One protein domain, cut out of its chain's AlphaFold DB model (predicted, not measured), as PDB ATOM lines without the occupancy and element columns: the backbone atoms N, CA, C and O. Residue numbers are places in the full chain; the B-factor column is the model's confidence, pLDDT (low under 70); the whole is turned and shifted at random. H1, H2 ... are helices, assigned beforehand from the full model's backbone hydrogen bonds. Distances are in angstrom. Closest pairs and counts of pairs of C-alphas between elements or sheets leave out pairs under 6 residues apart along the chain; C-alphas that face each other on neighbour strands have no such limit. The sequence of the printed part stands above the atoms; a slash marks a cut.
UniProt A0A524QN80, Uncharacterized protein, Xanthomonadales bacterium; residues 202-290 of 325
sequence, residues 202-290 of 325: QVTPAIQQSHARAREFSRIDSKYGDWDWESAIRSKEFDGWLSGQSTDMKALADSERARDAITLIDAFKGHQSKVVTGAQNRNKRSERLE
ATOM      1  N   GLN A 202     167.453 121.385 159.245       56.31
ATOM      2  CA  GLN A 202     167.440 120.412 158.143       56.31
ATOM      3  C   GLN A 202     168.804 120.226 157.467       56.31
ATOM      4  O   GLN A 202     169.164 119.108 157.098       56.31
ATOM      5  N   VAL A 203     169.582 121.295 157.304       56.62
ATOM      6  CA  VAL A 203     170.832 121.283 156.531       56.62
ATOM      7  C   VAL A 203     172.034 120.956 157.412       56.62
ATOM      8  O   VAL A 203     172.919 120.227 156.969       56.62
ATOM      9  N   THR A 204     172.076 121.394 158.675       61.00
ATOM     10  CA  THR A 204     173.189 121.067 159.582       61.00
ATOM     11  C   THR A 204     173.387 119.560 159.793       61.00
ATOM     12  O   THR A 204     174.528 119.115 159.644       61.00
ATOM     13  N   PRO A 205     172.363 118.729 160.079       67.62
ATOM     14  CA  PRO A 205     172.576 117.285 160.201       67.62
ATOM     15  C   PRO A 205     173.010 116.642 158.876       67.62
ATOM     16  O   PRO A 205     173.841 115.735 158.888       67.62
ATOM     17  N   ALA A 206     172.528 117.138 157.731       58.06
ATOM     18  CA  ALA A 206     172.939 116.649 156.414       58.06
ATOM     19  C   ALA A 206     174.407 116.989 156.095       58.06
ATOM     20  O   ALA A 206     175.143 116.135 155.601       58.06
ATOM     21  N   ILE A 207     174.856 118.201 156.435       59.91
ATOM     22  CA  ILE A 207     176.260 118.623 156.330       59.91
ATOM     23  C   ILE A 207     177.135 117.807 157.287       59.91
ATOM     24  O   ILE A 207     178.199 117.325 156.910       59.91
ATOM     25  N   GLN A 208     176.694 117.576 158.525       64.31
ATOM     26  CA  GLN A 208     177.461 116.739 159.448       64.31
ATOM     27  C   GLN A 208     177.567 115.287 158.965       64.31
ATOM     28  O   GLN A 208     178.641 114.690 159.075       64.31
ATOM     29  N   GLN A 209     176.498 114.733 158.386       70.00
ATOM     30  CA  GLN A 209     176.511 113.398 157.793       70.00
ATOM     31  C   GLN A 209     177.421 113.339 156.558       70.00
ATOM     32  O   GLN A 209     178.175 112.377 156.409       70.00
ATOM     33  N   SER A 210     177.415 114.367 155.702       66.00
ATOM     34  CA  SER A 210     178.306 114.428 154.539       66.00
ATOM     35  C   SER A 210     179.773 114.534 154.957       66.00
ATOM     36  O   SER A 210     180.599 113.792 154.434       66.00
ATOM     37  N   HIS A 211     180.101 115.347 155.965       62.34
ATOM     38  CA  HIS A 211     181.452 115.405 156.526       62.34
ATOM     39  C   HIS A 211     181.860 114.094 157.198       62.34
ATOM     40  O   HIS A 211     183.021 113.701 157.109       62.34
ATOM     41  N   ALA A 212     180.939 113.402 157.875       70.88
ATOM     42  CA  ALA A 212     181.219 112.087 158.442       70.88
ATOM     43  C   ALA A 212     181.562 111.073 157.346       70.88
ATOM     44  O   ALA A 212     182.605 110.429 157.438       70.88
ATOM     45  N   ARG A 213     180.759 111.008 156.279       72.88
ATOM     46  CA  ARG A 213     181.031 110.157 155.115       72.88
ATOM     47  C   ARG A 213     182.342 110.535 154.434       72.88
ATOM     48  O   ARG A 213     183.154 109.656 154.188       72.88
ATOM     49  N   ALA A 214     182.599 111.825 154.216       71.00
ATOM     50  CA  ALA A 214     183.846 112.305 153.623       71.00
ATOM     51  C   ALA A 214     185.072 111.868 154.438       71.00
ATOM     52  O   ALA A 214     186.033 111.376 153.861       71.00
ATOM     53  N   ARG A 215     185.023 111.947 155.777       76.12
ATOM     54  CA  ARG A 215     186.109 111.444 156.638       76.12
ATOM     55  C   ARG A 215     186.320 109.938 156.501       76.12
ATOM     56  O   ARG A 215     187.462 109.488 156.544       76.12
ATOM     57  N   GLU A 216     185.247 109.159 156.384       81.94
ATOM     58  CA  GLU A 216     185.355 107.714 156.165       81.94
ATOM     59  C   GLU A 216     185.940 107.410 154.773       81.94
ATOM     60  O   GLU A 216     186.873 106.615 154.678       81.94
ATOM     61  N   PHE A 217     185.511 108.114 153.718       77.19
ATOM     62  CA  PHE A 217     186.102 108.000 152.378       77.19
ATOM     63  C   PHE A 217     187.583 108.386 152.359       77.19
ATOM     64  O   PHE A 217     188.394 107.623 151.843       77.19
ATOM     65  N   SER A 218     187.974 109.489 153.005       80.94
ATOM     66  CA  SER A 218     189.382 109.897 153.098       80.94
ATOM     67  C   SER A 218     190.260 108.843 153.773       80.94
ATOM     68  O   SER A 218     191.439 108.732 153.445       80.94
ATOM     69  N   ARG A 219     189.722 108.043 154.705       86.00
ATOM     70  CA  ARG A 219     190.469 106.932 155.323       86.00
ATOM     71  C   ARG A 219     190.708 105.780 154.353       86.00
ATOM     72  O   ARG A 219     191.774 105.171 154.411       86.00
ATOM     73  N   ILE A 220     189.725 105.466 153.511       87.12
ATOM     74  CA  ILE A 220     189.863 104.450 152.462       87.12
ATOM     75  C   ILE A 220     190.902 104.936 151.448       87.12
ATOM     76  O   ILE A 220     191.862 104.224 151.163       87.12
ATOM     77  N   ASP A 221     190.764 106.184 151.008       84.75
ATOM     78  CA  ASP A 221     191.634 106.793 150.007       84.75
ATOM     79  C   ASP A 221     193.087 106.903 150.489       84.75
ATOM     80  O   ASP A 221     194.014 106.489 149.804       84.75
ATOM     81  N   SER A 222     193.303 107.296 151.749       85.88
ATOM     82  CA  SER A 222     194.645 107.317 152.354       85.88
ATOM     83  C   SER A 222     195.318 105.938 152.385       85.88
ATOM     84  O   SER A 222     196.543 105.853 152.378       85.88
ATOM     85  N   LYS A 223     194.545 104.846 152.468       86.94
ATOM     86  CA  LYS A 223     195.091 103.482 152.504       86.94
ATOM     87  C   LYS A 223     195.381 102.937 151.104       86.94
ATOM     88  O   LYS A 223     196.300 102.133 150.943       86.94
ATOM     89  N   TYR A 224     194.583 103.331 150.119       85.38
ATOM     90  CA  TYR A 224     194.646 102.802 148.760       85.38
ATOM     91  C   TYR A 224     195.083 103.831 147.719       85.38
ATOM     92  O   TYR A 224     194.945 103.532 146.547       85.38
ATOM     93  N   GLY A 225     195.649 104.980 148.097       79.88
ATOM     94  CA  GLY A 225     195.998 106.059 147.157       79.88
ATOM     95  C   GLY A 225     196.890 105.641 145.977       79.88
ATOM     96  O   GLY A 225     196.814 106.238 144.910       79.88
ATOM     97  N   ASP A 226     197.670 104.566 146.124       83.00
ATOM     98  CA  ASP A 226     198.515 104.012 145.055       83.00
ATOM     99  C   ASP A 226     197.780 103.022 144.122       83.00
ATOM    100  O   ASP A 226     198.374 102.455 143.203       83.00
ATOM    101  N   TRP A 227     196.505 102.728 144.385       85.12
ATOM    102  CA  TRP A 227     195.700 101.741 143.669       85.12
ATOM    103  C   TRP A 227     194.314 102.301 143.346       85.12
ATOM    104  O   TRP A 227     193.604 102.761 144.231       85.12
ATOM    105  N   ASP A 228     193.892 102.190 142.083       87.81
ATOM    106  CA  ASP A 228     192.555 102.593 141.626       87.81
ATOM    107  C   ASP A 228     191.465 101.632 142.146       87.81
ATOM    108  O   ASP A 228     190.917 100.784 141.435       87.81
ATOM    109  N   TRP A 229     191.214 101.714 143.451       87.69
ATOM    110  CA  TRP A 229     190.311 100.841 144.189       87.69
ATOM    111  C   TRP A 229     188.849 101.126 143.844       87.69
ATOM    112  O   TRP A 229     188.046 100.194 143.828       87.69
ATOM    113  N   GLU A 230     188.504 102.379 143.533       87.12
ATOM    114  CA  GLU A 230     187.136 102.806 143.227       87.12
ATOM    115  C   GLU A 230     186.644 102.197 141.908       87.12
ATOM    116  O   GLU A 230     185.559 101.611 141.849       87.12
ATOM    117  N   SER A 231     187.463 102.253 140.856       87.94
ATOM    118  CA  SER A 231     187.141 101.588 139.591       87.94
ATOM    119  C   SER A 231     187.130 100.067 139.746       87.94
ATOM    120  O   SER A 231     186.286  99.385 139.158       87.94
ATOM    121  N   ALA A 232     188.033  99.520 140.568       85.75
ATOM    122  CA  ALA A 232     188.117  98.085 140.812       85.75
ATOM    123  C   ALA A 232     186.853  97.535 141.496       85.75
ATOM    124  O   ALA A 232     186.361  96.484 141.084       85.75
ATOM    125  N   ILE A 233     186.283  98.244 142.479       88.62
ATOM    126  CA  ILE A 233     185.046  97.816 143.158       88.62
ATOM    127  C   ILE A 233     183.785  98.025 142.311       88.62
ATOM    128  O   ILE A 233     182.808  97.312 142.486       88.62
ATOM    129  N   ARG A 234     183.799  98.969 141.361       89.19
ATOM    130  CA  ARG A 234     182.696  99.176 140.400       89.19
ATOM    131  C   ARG A 234     182.738  98.196 139.225       89.19
ATOM    132  O   ARG A 234     181.873  98.226 138.350       89.19
ATOM    133  N   SER A 235     183.769  97.359 139.154       91.44
ATOM    134  CA  SER A 235     183.941  96.406 138.068       91.44
ATOM    135  C   SER A 235     183.005  95.202 138.212       91.44
ATOM    136  O   SER A 235     182.719  94.727 139.311       91.44
ATOM    137  N   LYS A 236     182.613  94.609 137.079       91.56
ATOM    138  CA  LYS A 236     181.850  93.346 137.071       91.56
ATOM    139  C   LYS A 236     182.604  92.185 137.728       91.56
ATOM    140  O   LYS A 236     181.983  91.218 138.164       91.56
ATOM    141  N   GLU A 237     183.937  92.248 137.770       89.56
ATOM    142  CA  GLU A 237     184.746  91.246 138.471       89.56
ATOM    143  C   GLU A 237     184.501  91.283 139.976       89.56
ATOM    144  O   GLU A 237     184.418  90.227 140.607       89.56
ATOM    145  N   PHE A 238     184.358  92.484 140.540       92.19
ATOM    146  CA  PHE A 238     184.028  92.655 141.944       92.19
ATOM    147  C   PHE A 238     182.634  92.115 142.253       92.19
ATOM    148  O   PHE A 238     182.505  91.309 143.171       92.19
ATOM    149  N   ASP A 239     181.621  92.442 141.445       91.50
ATOM    150  CA  ASP A 239     180.258  91.914 141.618       91.50
ATOM    151  C   ASP A 239     180.219  90.380 141.575       91.50
ATOM    152  O   ASP A 239     179.567  89.724 142.398       91.50
ATOM    153  N   GLY A 240     180.949  89.785 140.626       91.56
ATOM    154  CA  GLY A 240     181.069  88.335 140.497       91.56
ATOM    155  C   GLY A 240     181.768  87.699 141.698       91.56
ATOM    156  O   GLY A 240     181.305  86.686 142.227       91.56
ATOM    157  N   TRP A 241     182.854  88.312 142.171       94.31
ATOM    158  CA  TRP A 241     183.567  87.869 143.367       94.31
ATOM    159  C   TRP A 241     182.705  87.995 144.630       94.31
ATOM    160  O   TRP A 241     182.631  87.036 145.405       94.31
ATOM    161  N   LEU A 242     182.024  89.132 144.809       92.81
ATOM    162  CA  LEU A 242     181.171  89.443 145.955       92.81
ATOM    163  C   LEU A 242     179.975  88.492 146.026       92.81
ATOM    164  O   LEU A 242     179.641  87.987 147.098       92.81
ATOM    165  N   SER A 243     179.378  88.162 144.878       91.75
ATOM    166  CA  SER A 243     178.273  87.200 144.775       91.75
ATOM    167  C   SER A 243     178.638  85.817 145.327       91.75
ATOM    168  O   SER A 243     177.780  85.151 145.913       91.75
ATOM    169  N   GLY A 244     179.905  85.408 145.202       89.88
ATOM    170  CA  GLY A 244     180.435  84.155 145.747       89.88
ATOM    171  C   GLY A 244     180.888  84.209 147.212       89.88
ATOM    172  O   GLY A 244     181.253  83.168 147.754       89.88
ATOM    173  N   GLN A 245     180.883  85.381 147.860       93.75
ATOM    174  CA  GLN A 245     181.300  85.520 149.262       93.75
ATOM    175  C   GLN A 245     180.206  85.103 150.260       93.75
ATOM    176  O   GLN A 245     179.024  84.972 149.919       93.75
ATOM    177  N   SER A 246     180.615  84.911 151.520       91.81
ATOM    178  CA  SER A 246     179.712  84.651 152.647       91.81
ATOM    179  C   SER A 246     178.769  85.828 152.911       91.81
ATOM    180  O   SER A 246     179.046  86.971 152.540       91.81
ATOM    181  N   THR A 247     177.656  85.557 153.594       90.12
ATOM    182  CA  THR A 247     176.679  86.583 153.989       90.12
ATOM    183  C   THR A 247     177.321  87.698 154.816       90.12
ATOM    184  O   THR A 247     177.010  88.863 154.594       90.12
ATOM    185  N   ASP A 248     178.273  87.365 155.690       88.94
ATOM    186  CA  ASP A 248     178.981  88.349 156.520       88.94
ATOM    187  C   ASP A 248     179.820  89.324 155.674       88.94
ATOM    188  O   ASP A 248     179.814  90.526 155.922       88.94
ATOM    189  N   MET A 249     180.492  88.828 154.626       88.56
ATOM    190  CA  MET A 249     181.248  89.656 153.670       88.56
ATOM    191  C   MET A 249     180.348  90.546 152.817       88.56
ATOM    192  O   MET A 249     180.716  91.670 152.495       88.56
ATOM    193  N   LYS A 250     179.152  90.070 152.475       90.38
ATOM    194  CA  LYS A 250     178.158  90.887 151.769       90.38
ATOM    195  C   LYS A 250     177.607  91.987 152.674       90.38
ATOM    196  O   LYS A 250     177.530  93.126 152.244       90.38
ATOM    197  N   ALA A 251     177.345  91.681 153.944       89.94
ATOM    198  CA  ALA A 251     176.902  92.675 154.922       89.94
ATOM    199  C   ALA A 251     177.952  93.775 155.174       89.94
ATOM    200  O   ALA A 251     177.593  94.919 155.443       89.94
ATOM    201  N   LEU A 252     179.246  93.454 155.053       89.31
ATOM    202  CA  LEU A 252     180.332  94.444 155.096       89.31
ATOM    203  C   LEU A 252     180.265  95.438 153.920       89.31
ATOM    204  O   LEU A 252     180.653  96.589 154.097       89.31
ATOM    205  N   ALA A 253     179.757  95.021 152.754       86.50
ATOM    206  CA  ALA A 253     179.569  95.898 151.596       86.50
ATOM    207  C   ALA A 253     178.434  96.916 151.798       86.50
ATOM    208  O   ALA A 253     178.498  98.014 151.254       86.50
ATOM    209  N   ASP A 254     177.440  96.575 152.622       84.69
ATOM    210  CA  ASP A 254     176.309  97.450 152.954       84.69
ATOM    211  C   ASP A 254     176.616  98.416 154.122       84.69
ATOM    212  O   ASP A 254     175.794  99.264 154.474       84.69
ATOM    213  N   SER A 255     177.787  98.295 154.761       87.75
ATOM    214  CA  SER A 255     178.175  99.112 155.918       87.75
ATOM    215  C   SER A 255     178.716 100.485 155.508       87.75
ATOM    216  O   SER A 255     179.572 100.605 154.637       87.75
ATOM    217  N   GLU A 256     178.306 101.542 156.218       82.31
ATOM    218  CA  GLU A 256     178.817 102.909 156.012       82.31
ATOM    219  C   GLU A 256     180.198 103.163 156.666       82.31
ATOM    220  O   GLU A 256     180.704 104.287 156.651       82.31
ATOM    221  N   ARG A 257     180.815 102.158 157.302       85.81
ATOM    222  CA  ARG A 257     182.080 102.321 158.044       85.81
ATOM    223  C   ARG A 257     183.295 102.063 157.156       85.81
ATOM    224  O   ARG A 257     183.412 100.990 156.568       85.81
ATOM    225  N   ALA A 258     184.298 102.950 157.192       85.62
ATOM    226  CA  ALA A 258     185.522 102.762 156.404       85.62
ATOM    227  C   ALA A 258     186.261 101.461 156.731       85.62
ATOM    228  O   ALA A 258     186.832 100.848 155.842       85.62
ATOM    229  N   ARG A 259     186.266 101.015 157.995       87.31
ATOM    230  CA  ARG A 259     186.963  99.773 158.392       87.31
ATOM    231  C   ARG A 259     186.392  98.534 157.702       87.31
ATOM    232  O   ARG A 259     187.146  97.629 157.348       87.31
ATOM    233  N   ASP A 260     185.080  98.518 157.521       88.50
ATOM    234  CA  ASP A 260     184.354  97.404 156.925       88.50
ATOM    235  C   ASP A 260     184.631  97.371 155.417       88.50
ATOM    236  O   ASP A 260     185.082  96.351 154.892       88.50
ATOM    237  N   ALA A 261     184.531  98.534 154.763       87.94
ATOM    238  CA  ALA A 261     184.919  98.721 153.368       87.94
ATOM    239  C   ALA A 261     186.395  98.361 153.120       87.94
ATOM    240  O   ALA A 261     186.707  97.628 152.190       87.94
ATOM    241  N   ILE A 262     187.313  98.798 153.987       89.44
ATOM    242  CA  ILE A 262     188.738  98.449 153.920       89.44
ATOM    243  C   ILE A 262     188.942  96.929 153.989       89.44
ATOM    244  O   ILE A 262     189.730  96.369 153.232       89.44
ATOM    245  N   THR A 263     188.232  96.242 154.885       91.00
ATOM    246  CA  THR A 263     188.346  94.782 155.022       91.00
ATOM    247  C   THR A 263     187.882  94.071 153.750       91.00
ATOM    248  O   THR A 263     188.527  93.127 153.285       91.00
ATOM    249  N   LEU A 264     186.790  94.553 153.157       92.06
ATOM    250  CA  LEU A 264     186.244  94.039 151.905       92.06
ATOM    251  C   LEU A 264     187.201  94.266 150.726       92.06
ATOM    252  O   LEU A 264     187.504  93.342 149.970       92.06
ATOM    253  N   ILE A 265     187.715  95.488 150.604       91.00
ATOM    254  CA  ILE A 265     188.635  95.907 149.548       91.00
ATOM    255  C   ILE A 265     189.965  95.132 149.645       91.00
ATOM    256  O   ILE A 265     190.469  94.646 148.629       91.00
ATOM    257  N   ASP A 266     190.508  94.926 150.850       92.31
ATOM    258  CA  ASP A 266     191.697  94.088 151.072       92.31
ATOM    259  C   ASP A 266     191.473  92.639 150.623       92.31
ATOM    260  O   ASP A 266     192.338  92.035 149.979       92.31
ATOM    261  N   ALA A 267     190.310  92.070 150.946       91.81
ATOM    262  CA  ALA A 267     189.973  90.706 150.558       91.81
ATOM    263  C   ALA A 267     189.874  90.559 149.034       91.81
ATOM    264  O   ALA A 267     190.385  89.580 148.475       91.81
ATOM    265  N   PHE A 268     189.296  91.552 148.353       92.75
ATOM    266  CA  PHE A 268     189.223  91.577 146.896       92.75
ATOM    267  C   PHE A 268     190.599  91.742 146.243       92.75
ATOM    268  O   PHE A 268     190.961  90.964 145.358       92.75
ATOM    269  N   LYS A 269     191.422  92.679 146.728       91.69
ATOM    270  CA  LYS A 269     192.806  92.860 146.260       91.69
ATOM    271  C   LYS A 269     193.625  91.575 146.431       91.69
ATOM    272  O   LYS A 269     194.375  91.168 145.536       91.69
ATOM    273  N   GLY A 270     193.438  90.878 147.552       91.00
ATOM    274  CA  GLY A 270     194.033  89.566 147.801       91.00
ATOM    275  C   GLY A 270     193.550  88.493 146.819       91.00
ATOM    276  O   GLY A 270     194.345  87.659 146.380       91.00
ATOM    277  N   HIS A 271     192.272  88.512 146.437       90.12
ATOM    278  CA  HIS A 271     191.731  87.628 145.406       90.12
ATOM    279  C   HIS A 271     192.343  87.915 144.029       90.12
ATOM    280  O   HIS A 271     192.866  86.989 143.408       90.12
ATOM    281  N   GLN A 272     192.373  89.174 143.583       89.25
ATOM    282  CA  GLN A 272     192.991  89.557 142.307       89.25
ATOM    283  C   GLN A 272     194.458  89.116 142.230       89.25
ATOM    284  O   GLN A 272     194.873  88.479 141.260       89.25
ATOM    285  N   SER A 273     195.221  89.344 143.303       87.56
ATOM    286  CA  SER A 273     196.618  88.899 143.401       87.56
ATOM    287  C   SER A 273     196.748  87.381 143.199       87.56
ATOM    288  O   SER A 273     197.594  86.917 142.432       87.56
ATOM    289  N   LYS A 274     195.864  86.588 143.824       88.94
ATOM    290  CA  LYS A 274     195.843  85.121 143.686       88.94
ATOM    291  C   LYS A 274     195.465  84.670 142.275       88.94
ATOM    292  O   LYS A 274     196.066  83.720 141.771       88.94
ATOM    293  N   VAL A 275     194.501  85.330 141.635       87.12
ATOM    294  CA  VAL A 275     194.075  85.019 140.260       87.12
ATOM    295  C   VAL A 275     195.229  85.244 139.283       87.12
ATOM    296  O   VAL A 275     195.544  84.350 138.493       87.12
ATOM    297  N   VAL A 276     195.914  86.386 139.394       85.69
ATOM    298  CA  VAL A 276     197.066  86.728 138.550       85.69
ATOM    299  C   VAL A 276     198.210  85.734 138.755       85.69
ATOM    300  O   VAL A 276     198.698  85.149 137.787       85.69
ATOM    301  N   THR A 277     198.597  85.454 140.005       87.19
ATOM    302  CA  THR A 277     199.660  84.473 140.295       87.19
ATOM    303  C   THR A 277     199.284  83.065 139.813       87.19
ATOM    304  O   THR A 277     200.114  82.343 139.256       87.19
ATOM    305  N   GLY A 278     198.021  82.661 139.971       85.38
ATOM    306  CA  GLY A 278     197.517  81.376 139.486       85.38
ATOM    307  C   GLY A 278     197.553  81.255 137.959       85.38
ATOM    308  O   GLY A 278     197.934  80.208 137.433       85.38
ATOM    309  N   ALA A 279     197.201  82.319 137.233       85.62
ATOM    310  CA  ALA A 279     197.312  82.375 135.777       85.62
ATOM    311  C   ALA A 279     198.776  82.279 135.315       85.62
ATOM    312  O   ALA A 279     199.098  81.437 134.479       85.62
ATOM    313  N   GLN A 280     199.681  83.042 135.933       87.69
ATOM    314  CA  GLN A 280     201.115  82.986 135.635       87.69
ATOM    315  C   GLN A 280     201.704  81.587 135.864       87.69
ATOM    316  O   GLN A 280     202.471  81.088 135.041       87.69
ATOM    317  N   ASN A 281     201.326  80.918 136.956       89.50
ATOM    318  CA  ASN A 281     201.790  79.563 137.246       89.50
ATOM    319  C   ASN A 281     201.250  78.529 136.249       89.50
ATOM    320  O   ASN A 281     201.977  77.606 135.875       89.50
ATOM    321  N   ARG A 282     199.999  78.683 135.793       89.69
ATOM    322  CA  ARG A 282     199.430  77.833 134.737       89.69
ATOM    323  C   ARG A 282     200.169  78.015 133.414       89.69
ATOM    324  O   ARG A 282     200.555  77.004 132.836       89.69
ATOM    325  N   ASN A 283     200.461  79.252 133.017       90.31
ATOM    326  CA  ASN A 283     201.213  79.549 131.793       90.31
ATOM    327  C   ASN A 283     202.642  78.987 131.851       90.31
ATOM    328  O   ASN A 283     203.079  78.284 130.947       90.31
ATOM    329  N   LYS A 284     203.351  79.165 132.974       91.19
ATOM    330  CA  LYS A 284     204.676  78.547 133.168       91.19
ATOM    331  C   LYS A 284     204.620  77.021 133.085       91.19
ATOM    332  O   LYS A 284     205.551  76.382 132.599       91.19
ATOM    333  N   ARG A 285     203.548  76.402 133.591       90.50
ATOM    334  CA  ARG A 285     203.366  74.948 133.516       90.50
ATOM    335  C   ARG A 285     203.057  74.492 132.090       90.50
ATOM    336  O   ARG A 285     203.621  73.476 131.696       90.50
ATOM    337  N   SER A 286     202.218  75.204 131.336       89.62
ATOM    338  CA  SER A 286     201.943  74.878 129.931       89.62
ATOM    339  C   SER A 286     203.195  75.036 129.073       89.62
ATOM    340  O   SER A 286     203.548  74.091 128.383       89.62
ATOM    341  N   GLU A 287     203.957  76.122 129.229       89.94
ATOM    342  CA  GLU A 287     205.237  76.317 128.529       89.94
ATOM    343  C   GLU A 287     206.235  75.182 128.811       89.94
ATOM    344  O   GLU A 287     206.924  74.697 127.913       89.94
ATOM    345  N   ARG A 288     206.315  74.714 130.067       88.56
ATOM    346  CA  ARG A 288     207.170  73.572 130.431       88.56
ATOM    347  C   ARG A 288     206.698  72.262 129.809       88.56
ATOM    348  O   ARG A 288     207.538  71.442 129.455       88.56
ATOM    349  N   LEU A 289     205.386  72.050 129.707       90.25
ATOM    350  CA  LEU A 289     204.820  70.865 129.066       90.25
ATOM    351  C   LEU A 289     205.055  70.901 127.554       90.25
ATOM    352  O   LEU A 289     205.544  69.920 127.011       90.25
ATOM    353  N   GLU A 290     204.820  72.041 126.903       87.94
ATOM    354  CA  GLU A 290     205.043  72.234 125.466       87.94
ATOM    355  C   GLU A 290     206.506  72.004 125.075       87.94
ATOM    356  O   GLU A 290     206.777  71.272 124.120       87.94
TER     357      GLU A 290
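Overview. This is residues 202 to 290 of the 325 residues of an uncharacterized protein of Xanthomonadales bacterium (UniProt A0A524QN80). Two long helices, H1 and H5, run the same way and overlap side by side for a short stretch, residues 216 to 220 of H1 beside 258 to 262 of H5, and from this overlap they stretch out in opposite directions. Between them in the chain, three short helices, H2, H3 and H4, make a loop that folds round one side of the first part of H5 and forms a small compact body with it, from which residues 202 to 211 and 273 to 290 stick out as two arms. The printed part has 89 residues with five named helices, in the order H1 to H5, and no named strand; the class is all helix. The whole is loose, with a radius of gyration of the C-alphas of 17.6 A, and spans 69 by 29 by 19 A, the arms making the length.

Arrangement. Start with H1, residues 202 to 224, and look at its residues 216 to 220, which alone touch H5, residues 258 to 290. The closest C-alphas of the two are those of Glu 216 and Ala 258, 5.0 A apart, and the helices run the same way at a shallow tilt of 31 degrees. Next comes H2, residues 229 to 233; it meets H1 only through their link, and it is close to H5 but not clearly touching, with the closest C-alphas, those of Trp 229 and Ile 265, 7.5 A apart. H3, residues 236 to 243, is also close to H5 but not clearly touching: its closest C-alphas are those of Phe 238 and Phe 268, 7.3 A apart. H4, residues 247 to 253, touches residues 260 to 264 of H5, with the C-alphas of Leu 252 and Asp 260 closest at 5.3 A, and is only just about perpendicular to it at 70.3 degrees. H3 and H4 only just touch, and only at the corner by their link, with 3 pairs of C-alphas within 8 A, Leu 242 and Lys 250 closest at 6.7 A. H1 is apart from H3 and from H4. In H2, H3, H4 and H5 every O i to N i+4 pair is within hydrogen-bond range; in H1 it is 18 of 19.

Along the chain. Find C-alpha 202 at (167.440, 120.412, 158.143); from there H1 runs 33.7 A to C-alpha 224. H2 then covers 6.2 A, H3 10.5 A and H4 10.0 A. Find C-alpha 258 at (185.522, 102.762, 156.404), where H5 begins; it runs 47.6 A to C-alpha 290 at (205.043, 72.234, 125.466).

Size, cuts and confidence. The two C-alphas farthest apart are those of Gln 202 and Glu 290, 69.3 A. Without the stretches that stand free, residues 202 to 211, 243 to 248 and 273 to 290, the body spans 30 by 26 by 16 A. The printed part has no cut, and the four links between the helices are tight. Look at the B-factor column for low confidence: residues 202 to 208 and 210 to 211 are under 70, and the mean pLDDT of the printed part is 84.7.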